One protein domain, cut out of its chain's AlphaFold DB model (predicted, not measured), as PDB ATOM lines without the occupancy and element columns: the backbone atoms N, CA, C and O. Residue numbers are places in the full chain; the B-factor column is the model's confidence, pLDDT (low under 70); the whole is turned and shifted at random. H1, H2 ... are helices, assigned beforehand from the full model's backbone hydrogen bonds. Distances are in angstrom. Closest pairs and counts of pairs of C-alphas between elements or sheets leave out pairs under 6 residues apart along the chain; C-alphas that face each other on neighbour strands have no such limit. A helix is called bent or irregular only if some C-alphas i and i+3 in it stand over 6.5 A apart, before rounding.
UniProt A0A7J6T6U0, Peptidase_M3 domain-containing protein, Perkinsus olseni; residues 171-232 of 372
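Overview. This is residues 171 to 232 of the 372 residues of the protein "Peptidase_M3 domain-containing protein" of Perkinsus olseni (UniProt A0A7J6T6U0). One long, bent helix, H1, makes the longest axis, and a short helix, H2, packs crosswise on its second arm, H1b. Residues 171 to 183 of H1 stick out free at one end, while the long loop of residues 202 to 219 folds back from the other end of H1 to reach H2. The printed part has 62 residues, with two named helices in the order H1, H2 and no named strand; the class is all helix. The whole is loose, with a radius of gyration of the C-alphas of 13.8 A, and elongated, spanning 47 by 26 by 19 A.

Along the chain. Find C-alpha 171 at (-30.269, 91.620, 103.652), where H1, residues 171 to 201, begins. By its hydrogen bonds it was assigned as one helix, but it is bent: C-alphas 182 and 185 are 6.7 A apart. Its arm H1a, residues 171 to 182, measures 16.4 A; H1b, residues 185 to 201, runs 25.5 A to C-alpha 201 at (-18.242, 72.892, 65.671). Look next for H2, residues 220 to 231, which runs 17.1 A to C-alpha 231 at (-31.388, 79.501, 73.749); it is irregular, with C-alphas 221 and 224 7.3 A apart.

Arrangement. At the bend, H1a and H1b stand at a steep tilt of 48 degrees. Go on to Leu 194 and Tyr 226: H1b and H2 touch there, their closest C-alphas 5.6 A apart. Their lines are only just about perpendicular, at 71 degrees. H1a and H2 are apart. Every O i to N i+4 pair is within hydrogen-bond range in H1a, against 12 of 13 in H1b and 6 of 8 in H2.

Size, cuts and confidence. The two C-alphas farthest apart, those of His 171 and Ala 203, are 47.5 A from each other. Without residues 171 to 183, the body spans 29 by 26 by 16 A. The printed part has no cut, and the link from H1 to H2, 18 residues, is long. Look at the B-factor column: residues 204 to 213 are under 70, and the mean pLDDT of the printed part is 84.1.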
ATOM      1  N   HIS A 171     -29.090  92.339 104.134       82.56
ATOM      2  CA  HIS A 171     -30.269  91.620 103.652       82.56
ATOM      3  C   HIS A 171     -30.326  91.594 102.123       82.56
ATOM      4  O   HIS A 171     -30.529  90.519 101.562       82.56
ATOM      5  N   LEU A 172     -30.072  92.722 101.449       86.38
ATOM      6  CA  LEU A 172     -29.979  92.764  99.985       86.38
ATOM      7  C   LEU A 172     -28.938  91.762  99.469       86.38
ATOM      8  O   LEU A 172     -29.238  90.965  98.586       86.38
ATOM      9  N   MET A 173     -27.743  91.745 100.062       89.38
ATOM     10  CA  MET A 173     -26.692  90.800  99.686       89.38
ATOM     11  C   MET A 173     -27.110  89.346  99.909       89.38
ATOM     12  O   MET A 173     -26.784  88.500  99.083       89.38
ATOM     13  N   ARG A 174     -27.879  89.039 100.964       89.75
ATOM     14  CA  ARG A 174     -28.446  87.693 101.158       89.75
ATOM     15  C   ARG A 174     -29.446  87.324 100.065       89.75
ATOM     16  O   ARG A 174     -29.387  86.203  99.574       89.75
ATOM     17  N   VAL A 175     -30.320  88.247  99.662       90.31
ATOM     18  CA  VAL A 175     -31.258  88.020  98.549       90.31
ATOM     19  C   VAL A 175     -30.493  87.777  97.248       90.31
ATOM     20  O   VAL A 175     -30.752  86.790  96.568       90.31
ATOM     21  N   LEU A 176     -29.499  88.612  96.930       93.12
ATOM     22  CA  LEU A 176     -28.666  88.438  95.736       93.12
ATOM     23  C   LEU A 176     -27.895  87.111  95.761       93.12
ATOM     24  O   LEU A 176     -27.834  86.422  94.745       93.12
ATOM     25  N   GLN A 177     -27.354  86.723  96.919       95.44
ATOM     26  CA  GLN A 177     -26.665  85.445  97.094       95.44
ATOM     27  C   GLN A 177     -27.616  84.254  96.937       95.44
ATOM     28  O   GLN A 177     -27.231  83.241  96.359       95.44
ATOM     29  N   HIS A 178     -28.851  84.366  97.425       95.44
ATOM     30  CA  HIS A 178     -29.866  83.335  97.241       95.44
ATOM     31  C   HIS A 178     -30.235  83.191  95.761       95.44
ATOM     32  O   HIS A 178     -30.114  82.095  95.224       95.44
ATOM     33  N   CYS A 179     -30.532  84.298  95.068       95.56
ATOM     34  CA  CYS A 179     -30.779  84.292  93.622       95.56
ATOM     35  C   CYS A 179     -29.607  83.688  92.834       95.56
ATOM     36  O   CYS A 179     -29.818  82.954  91.867       95.56
ATOM     37  N   TRP A 180     -28.369  83.991  93.239       93.06
ATOM     38  CA  TRP A 180     -27.172  83.397  92.650       93.06
ATOM     39  C   TRP A 180     -27.142  81.882  92.853       93.06
ATOM     40  O   TRP A 180     -27.036  81.143  91.876       93.06
ATOM     41  N   ASN A 181     -27.287  81.423  94.098       93.88
ATOM     42  CA  ASN A 181     -27.248  80.005  94.447       93.88
ATOM     43  C   ASN A 181     -28.348  79.209  93.732       93.88
ATOM     44  O   ASN A 181     -28.063  78.146  93.188       93.88
ATOM     45  N   ASP A 182     -29.562  79.751  93.656       95.25
ATOM     46  CA  ASP A 182     -30.702  79.123  92.982       95.25
ATOM     47  C   ASP A 182     -30.529  79.076  91.457       95.25
ATOM     48  O   ASP A 182     -31.066  78.195  90.784       95.25
ATOM     49  N   SER A 183     -29.740  79.994  90.893       93.94
ATOM     50  CA  SER A 183     -29.409  79.994  89.466       93.94
ATOM     51  C   SER A 183     -28.338  78.956  89.111       93.94
ATOM     52  O   SER A 183     -28.301  78.490  87.969       93.94
ATOM     53  N   LEU A 184     -27.471  78.557  90.054       90.88
ATOM     54  CA  LEU A 184     -26.348  77.642  89.786       90.88
ATOM     55  C   LEU A 184     -26.773  76.306  89.145       90.88
ATOM     56  O   LEU A 184     -26.163  75.940  88.134       90.88
ATOM     57  N   PRO A 185     -27.811  75.591  89.632       93.44
ATOM     58  CA  PRO A 185     -28.250  74.329  89.032       93.44
ATOM     59  C   PRO A 185     -28.707  74.460  87.575       93.44
ATOM     60  O   PRO A 185     -28.648  73.483  86.833       93.44
ATOM     61  N   LEU A 186     -29.140  75.652  87.152       91.00
ATOM     62  CA  LEU A 186     -29.541  75.938  85.772       91.00
ATOM     63  C   LEU A 186     -28.355  76.401  84.916       91.00
ATOM     64  O   LEU A 186     -28.251  76.037  83.743       91.00
ATOM     65  N   LEU A 187     -27.437  77.176  85.500       90.75
ATOM     66  CA  LEU A 187     -26.270  77.720  84.806       90.75
ATOM     67  C   LEU A 187     -25.219  76.651  84.492       90.75
ATOM     68  O   LEU A 187     -24.652  76.670  83.403       90.75
ATOM     69  N   VAL A 188     -24.974  75.694  85.390       89.31
ATOM     70  CA  VAL A 188     -23.946  74.659  85.172       89.31
ATOM     71  C   VAL A 188     -24.253  73.784  83.940       89.31
ATOM     72  O   VAL A 188     -23.382  73.652  83.075       89.31
ATOM     73  N   PRO A 189     -25.466  73.215  83.768       90.69
ATOM     74  CA  PRO A 189     -25.823  72.507  82.537       90.69
ATOM     75  C   PRO A 189     -25.793  73.405  81.297       90.69
ATOM     76  O   PRO A 189     -25.434  72.943  80.213       90.69
ATOM     77  N   PHE A 190     -26.149  74.686  81.444       90.75
ATOM     78  CA  PHE A 190     -26.105  75.651  80.349       90.75
ATOM     79  C   PHE A 190     -24.671  75.883  79.852       90.75
ATOM     80  O   PHE A 190     -24.426  75.775  78.651       90.75
ATOM     81  N   VAL A 191     -23.713  76.107  80.758       89.56
ATOM     82  CA  VAL A 191     -22.284  76.251  80.425       89.56
ATOM     83  C   VAL A 191     -21.752  74.994  79.738       89.56
ATOM     84  O   VAL A 191     -21.138  75.096  78.678       89.56
ATOM     85  N   LYS A 192     -22.072  73.801  80.259       88.38
ATOM     86  CA  LYS A 192     -21.691  72.529  79.617       88.38
ATOM     87  C   LYS A 192     -22.227  72.417  78.189       88.38
ATOM     88  O   LYS A 192     -21.521  71.950  77.297       88.38
ATOM     89  N   ARG A 193     -23.462  72.867  77.942       89.75
ATOM     90  CA  ARG A 193     -24.050  72.864  76.596       89.75
ATOM     91  C   ARG A 193     -23.314  73.815  75.645       89.75
ATOM     92  O   ARG A 193     -23.100  73.445  74.493       89.75
ATOM     93  N   LEU A 194     -22.891  74.995  76.110       89.69
ATOM     94  CA  LEU A 194     -22.075  75.916  75.303       89.69
ATOM     95  C   LEU A 194     -20.769  75.253  74.851       89.69
ATOM     96  O   LEU A 194     -20.404  75.327  73.677       89.69
ATOM     97  N   GLU A 195     -20.086  74.566  75.767       87.94
ATOM     98  CA  GLU A 195     -18.835  73.868  75.466       87.94
ATOM     99  C   GLU A 195     -19.039  72.711  74.486       87.94
ATOM    100  O   GLU A 195     -18.275  72.577  73.531       87.94
ATOM    101  N   GLN A 196     -20.104  71.921  74.658       88.25
ATOM    102  CA  GLN A 196     -20.465  70.849  73.726       88.25
ATOM    103  C   GLN A 196     -20.711  71.376  72.306       88.25
ATOM    104  O   GLN A 196     -20.241  70.772  71.339       88.25
ATOM    105  N   LEU A 197     -21.392  72.521  72.163       88.56
ATOM    106  CA  LEU A 197     -21.597  73.154  70.858       88.56
ATOM    107  C   LEU A 197     -20.272  73.597  70.222       88.56
ATOM    108  O   LEU A 197     -20.069  73.366  69.028       88.56
ATOM    109  N   LYS A 198     -19.349  74.177  71.005       86.50
ATOM    110  CA  LYS A 198     -18.011  74.548  70.511       86.50
ATOM    111  C   LYS A 198     -17.208  73.323  70.076       86.50
ATOM    112  O   LYS A 198     -16.640  73.331  68.986       86.50
ATOM    113  N   LEU A 199     -17.191  72.262  70.883       83.56
ATOM    114  CA  LEU A 199     -16.489  71.016  70.562       83.56
ATOM    115  C   LEU A 199     -17.019  70.375  69.276       83.56
ATOM    116  O   LEU A 199     -16.224  69.992  68.414       83.56
ATOM    117  N   GLY A 200     -18.344  70.321  69.111       83.19
ATOM    118  CA  GLY A 200     -18.978  69.830  67.888       83.19
ATOM    119  C   GLY A 200     -18.597  70.657  66.658       83.19
ATOM    120  O   GLY A 200     -18.206  70.096  65.636       83.19
ATOM    121  N   ALA A 201     -18.623  71.991  66.763       81.94
ATOM    122  CA  ALA A 201     -18.242  72.892  65.671       81.94
ATOM    123  C   ALA A 201     -16.757  72.780  65.278       81.94
ATOM    124  O   ALA A 201     -16.402  72.998  64.122       81.94
ATOM    125  N   MET A 202     -15.890  72.420  66.226       75.94
ATOM    126  CA  MET A 202     -14.458  72.212  65.995       75.94
ATOM    127  C   MET A 202     -14.097  70.760  65.646       75.94
ATOM    128  O   MET A 202     -12.911  70.432  65.607       75.94
ATOM    129  N   ALA A 203     -15.087  69.892  65.395       73.50
ATOM    130  CA  ALA A 203     -14.903  68.459  65.143       73.50
ATOM    131  C   ALA A 203     -14.024  67.764  66.207       73.50
ATOM    132  O   ALA A 203     -13.188  66.925  65.882       73.50
ATOM    133  N   GLY A 204     -14.162  68.161  67.478       61.22
ATOM    134  CA  GLY A 204     -13.420  67.573  68.598       61.22
ATOM    135  C   GLY A 204     -11.934  67.942  68.677       61.22
ATOM    136  O   GLY A 204     -11.216  67.359  69.478       61.22
ATOM    137  N   LYS A 205     -11.447  68.913  67.891       58.16
ATOM    138  CA  LYS A 205     -10.018  69.294  67.843       58.16
ATOM    139  C   LYS A 205      -9.502  70.085  69.055       58.16
ATOM    140  O   LYS A 205      -8.355  70.519  69.039       58.16
ATOM    141  N   VAL A 206     -10.330  70.320  70.070       60.66
ATOM    142  CA  VAL A 206      -9.943  71.059  71.280       60.66
ATOM    143  C   VAL A 206     -10.149  70.168  72.487       60.66
ATOM    144  O   VAL A 206     -11.260  69.701  72.726       60.66
ATOM    145  N   THR A 207      -9.090  69.971  73.261       59.97
ATOM    146  CA  THR A 207      -9.175  69.377  74.594       59.97
ATOM    147  C   THR A 207      -9.647  70.471  75.556       59.97
ATOM    148  O   THR A 207      -8.964  71.489  75.667       59.97
ATOM    149  N   PRO A 208     -10.811  70.335  76.216       64.31
ATOM    150  CA  PRO A 208     -11.250  71.308  77.210       64.31
ATOM    151  C   PRO A 208     -10.247  71.355  78.362       64.31
ATOM    152  O   PRO A 208      -9.879  70.310  78.898       64.31
ATOM    153  N   GLU A 209      -9.831  72.549  78.779       65.62
ATOM    154  CA  GLU A 209      -9.135  72.677  80.055       65.62
ATOM    155  C   GLU A 209     -10.151  72.470  81.187       65.62
ATOM    156  O   GLU A 209     -11.265  73.010  81.114       65.62
ATOM    157  N   PRO A 210      -9.810  71.705  82.237       57.81
ATOM    158  CA  PRO A 210     -10.657  71.600  83.411       57.81
ATOM    159  C   PRO A 210     -10.676  72.956  84.119       57.81
ATOM    160  O   PRO A 210      -9.694  73.380  84.724       57.81
ATOM    161  N   LYS A 211     -11.814  73.644  84.034       66.94
ATOM    162  CA  LYS A 211     -12.080  74.878  84.772       66.94
ATOM    163  C   LYS A 211     -13.237  74.642  85.757       66.94
ATOM    164  O   LYS A 211     -13.927  73.626  85.684       66.94
ATOM    165  N   GLY A 212     -13.428  75.548  86.716       67.19
ATOM    166  CA  GLY A 212     -14.548  75.503  87.663       67.19
ATOM    167  C   GLY A 212     -15.943  75.396  87.004       67.19
ATOM    168  O   GLY A 212     -16.103  75.584  85.799       67.19
ATOM    169  N   PRO A 213     -17.003  75.132  87.786       67.44
ATOM    170  CA  PRO A 213     -18.321  74.747  87.262       67.44
ATOM    171  C   PRO A 213     -19.038  75.815  86.413       67.44
ATOM    172  O   PRO A 213     -19.975  75.483  85.692       67.44
ATOM    173  N   LEU A 214     -18.614  77.082  86.488       75.88
ATOM    174  CA  LEU A 214     -19.168  78.204  85.713       75.88
ATOM    175  C   LEU A 214     -18.179  78.832  84.727       75.88
ATOM    176  O   LEU A 214     -18.479  79.838  84.091       75.88
ATOM    177  N   THR A 215     -16.985  78.271  84.611       76.50
ATOM    178  CA  THR A 215     -15.982  78.745  83.659       76.50
ATOM    179  C   THR A 215     -16.070  77.923  82.389       76.50
ATOM    180  O   THR A 215     -16.189  76.706  82.448       76.50
ATOM    181  N   THR A 216     -16.004  78.602  81.248       79.06
ATOM    182  CA  THR A 216     -16.134  77.976  79.935       79.06
ATOM    183  C   THR A 216     -14.822  78.031  79.158       79.06
ATOM    184  O   THR A 216     -14.011  78.950  79.306       79.06
ATOM    185  N   ASN A 217     -14.616  77.036  78.301       81.81
ATOM    186  CA  ASN A 217     -13.588  77.036  77.267       81.81
ATOM    187  C   ASN A 217     -14.023  77.762  75.985       81.81
ATOM    188  O   ASN A 217     -13.301  77.735  74.990       81.81
ATOM    189  N   VAL A 218     -15.200  78.391  75.966       86.25
ATOM    190  CA  VAL A 218     -15.664  79.238  74.862       86.25
ATOM    191  C   VAL A 218     -14.958  80.597  74.895       86.25
ATOM    192  O   VAL A 218     -14.837  81.217  75.948       86.25
ATOM    193  N   ASP A 219     -14.487  81.063  73.733       87.69
ATOM    194  CA  ASP A 219     -13.823  82.367  73.626       87.69
ATOM    195  C   ASP A 219     -14.874  83.472  73.797       87.69
ATOM    196  O   ASP A 219     -15.988  83.329  73.293       87.69
ATOM    197  N   LEU A 220     -14.521  84.614  74.399       87.38
ATOM    198  CA  LEU A 220     -15.450  85.750  74.570       87.38
ATOM    199  C   LEU A 220     -16.096  86.210  73.247       87.38
ATOM    200  O   LEU A 220     -17.250  86.632  73.225       87.38
ATOM    201  N   ILE A 221     -15.369  86.096  72.129       89.94
ATOM    202  CA  ILE A 221     -15.864  86.424  70.779       89.94
ATOM    203  C   ILE A 221     -16.997  85.479  70.345       89.94
ATOM    204  O   ILE A 221     -17.896  85.880  69.604       89.94
ATOM    205  N   ASP A 222     -16.952  84.225  70.794       92.25
ATOM    206  CA  ASP A 222     -17.878  83.163  70.407       92.25
ATOM    207  C   ASP A 222     -18.987  82.923  71.446       92.25
ATOM    208  O   ASP A 222     -19.968  82.243  71.145       92.25
ATOM    209  N   GLU A 223     -18.874  83.496  72.646       91.44
ATOM    210  CA  GLU A 223     -19.824  83.303  73.746       91.44
ATOM    211  C   GLU A 223     -21.259  83.620  73.319       91.44
ATOM    212  O   GLU A 223     -22.140  82.765  73.410       91.44
ATOM    213  N   LEU A 224     -21.498  84.818  72.774       92.31
ATOM    214  CA  LEU A 224     -22.841  85.220  72.358       92.31
ATOM    215  C   LEU A 224     -23.396  84.326  71.236       92.31
ATOM    216  O   LEU A 224     -24.597  84.049  71.222       92.31
ATOM    217  N   PHE A 225     -22.544  83.852  70.322       92.94
ATOM    218  CA  PHE A 225     -22.946  82.944  69.247       92.94
ATOM    219  C   PHE A 225     -23.492  81.630  69.821       92.94
ATOM    220  O   PHE A 225     -24.621  81.232  69.529       92.94
ATOM    221  N   TYR A 226     -22.736  80.991  70.716       92.12
ATOM    222  CA  TYR A 226     -23.167  79.735  71.330       92.12
ATOM    223  C   TYR A 226     -24.322  79.926  72.321       92.12
ATOM    224  O   TYR A 226     -25.198  79.065  72.391       92.12
ATOM    225  N   VAL A 227     -24.402  81.061  73.025       91.69
ATOM    226  CA  VAL A 227     -25.567  81.414  73.859       91.69
ATOM    227  C   VAL A 227     -26.836  81.489  73.012       91.69
ATOM    228  O   VAL A 227     -27.851  80.903  73.388       91.69
ATOM    229  N   THR A 228     -26.766  82.148  71.853       88.94
ATOM    230  CA  THR A 228     -27.882  82.267  70.900       88.94
ATOM    231  C   THR A 228     -28.314  80.888  70.385       88.94
ATOM    232  O   THR A 228     -29.509  80.595  70.291       88.94
ATOM    233  N   MET A 229     -27.353  79.999  70.107       87.31
ATOM    234  CA  MET A 229     -27.639  78.611  69.729       87.31
ATOM    235  C   MET A 229     -28.298  77.816  70.865       87.31
ATOM    236  O   MET A 229     -29.302  77.145  70.632       87.31
ATOM    237  N   CYS A 230     -27.779  77.909  72.093       87.94
ATOM    238  CA  CYS A 230     -28.320  77.218  73.268       87.94
ATOM    239  C   CYS A 230     -29.752  77.638  73.600       87.94
ATOM    240  O   CYS A 230     -30.572  76.784  73.936       87.94
ATOM    241  N   ARG A 231     -30.047  78.941  73.514       83.62
ATOM    242  CA  ARG A 231     -31.388  79.501  73.749       83.62
ATOM    243  C   ARG A 231     -32.371  79.210  72.619       83.62
ATOM    244  O   ARG A 231     -33.571  79.400  72.791       83.62
ATOM    245  N   GLN A 232     -31.862  78.721  71.487       81.56
ATOM    246  CA  GLN A 232     -32.643  78.452  70.290       81.56
ATOM    247  C   GLN A 232     -33.405  79.700  69.817       81.56
ATOM    248  O   GLN A 232     -34.534  79.597  69.342       81.56
TER     249      GLN A 232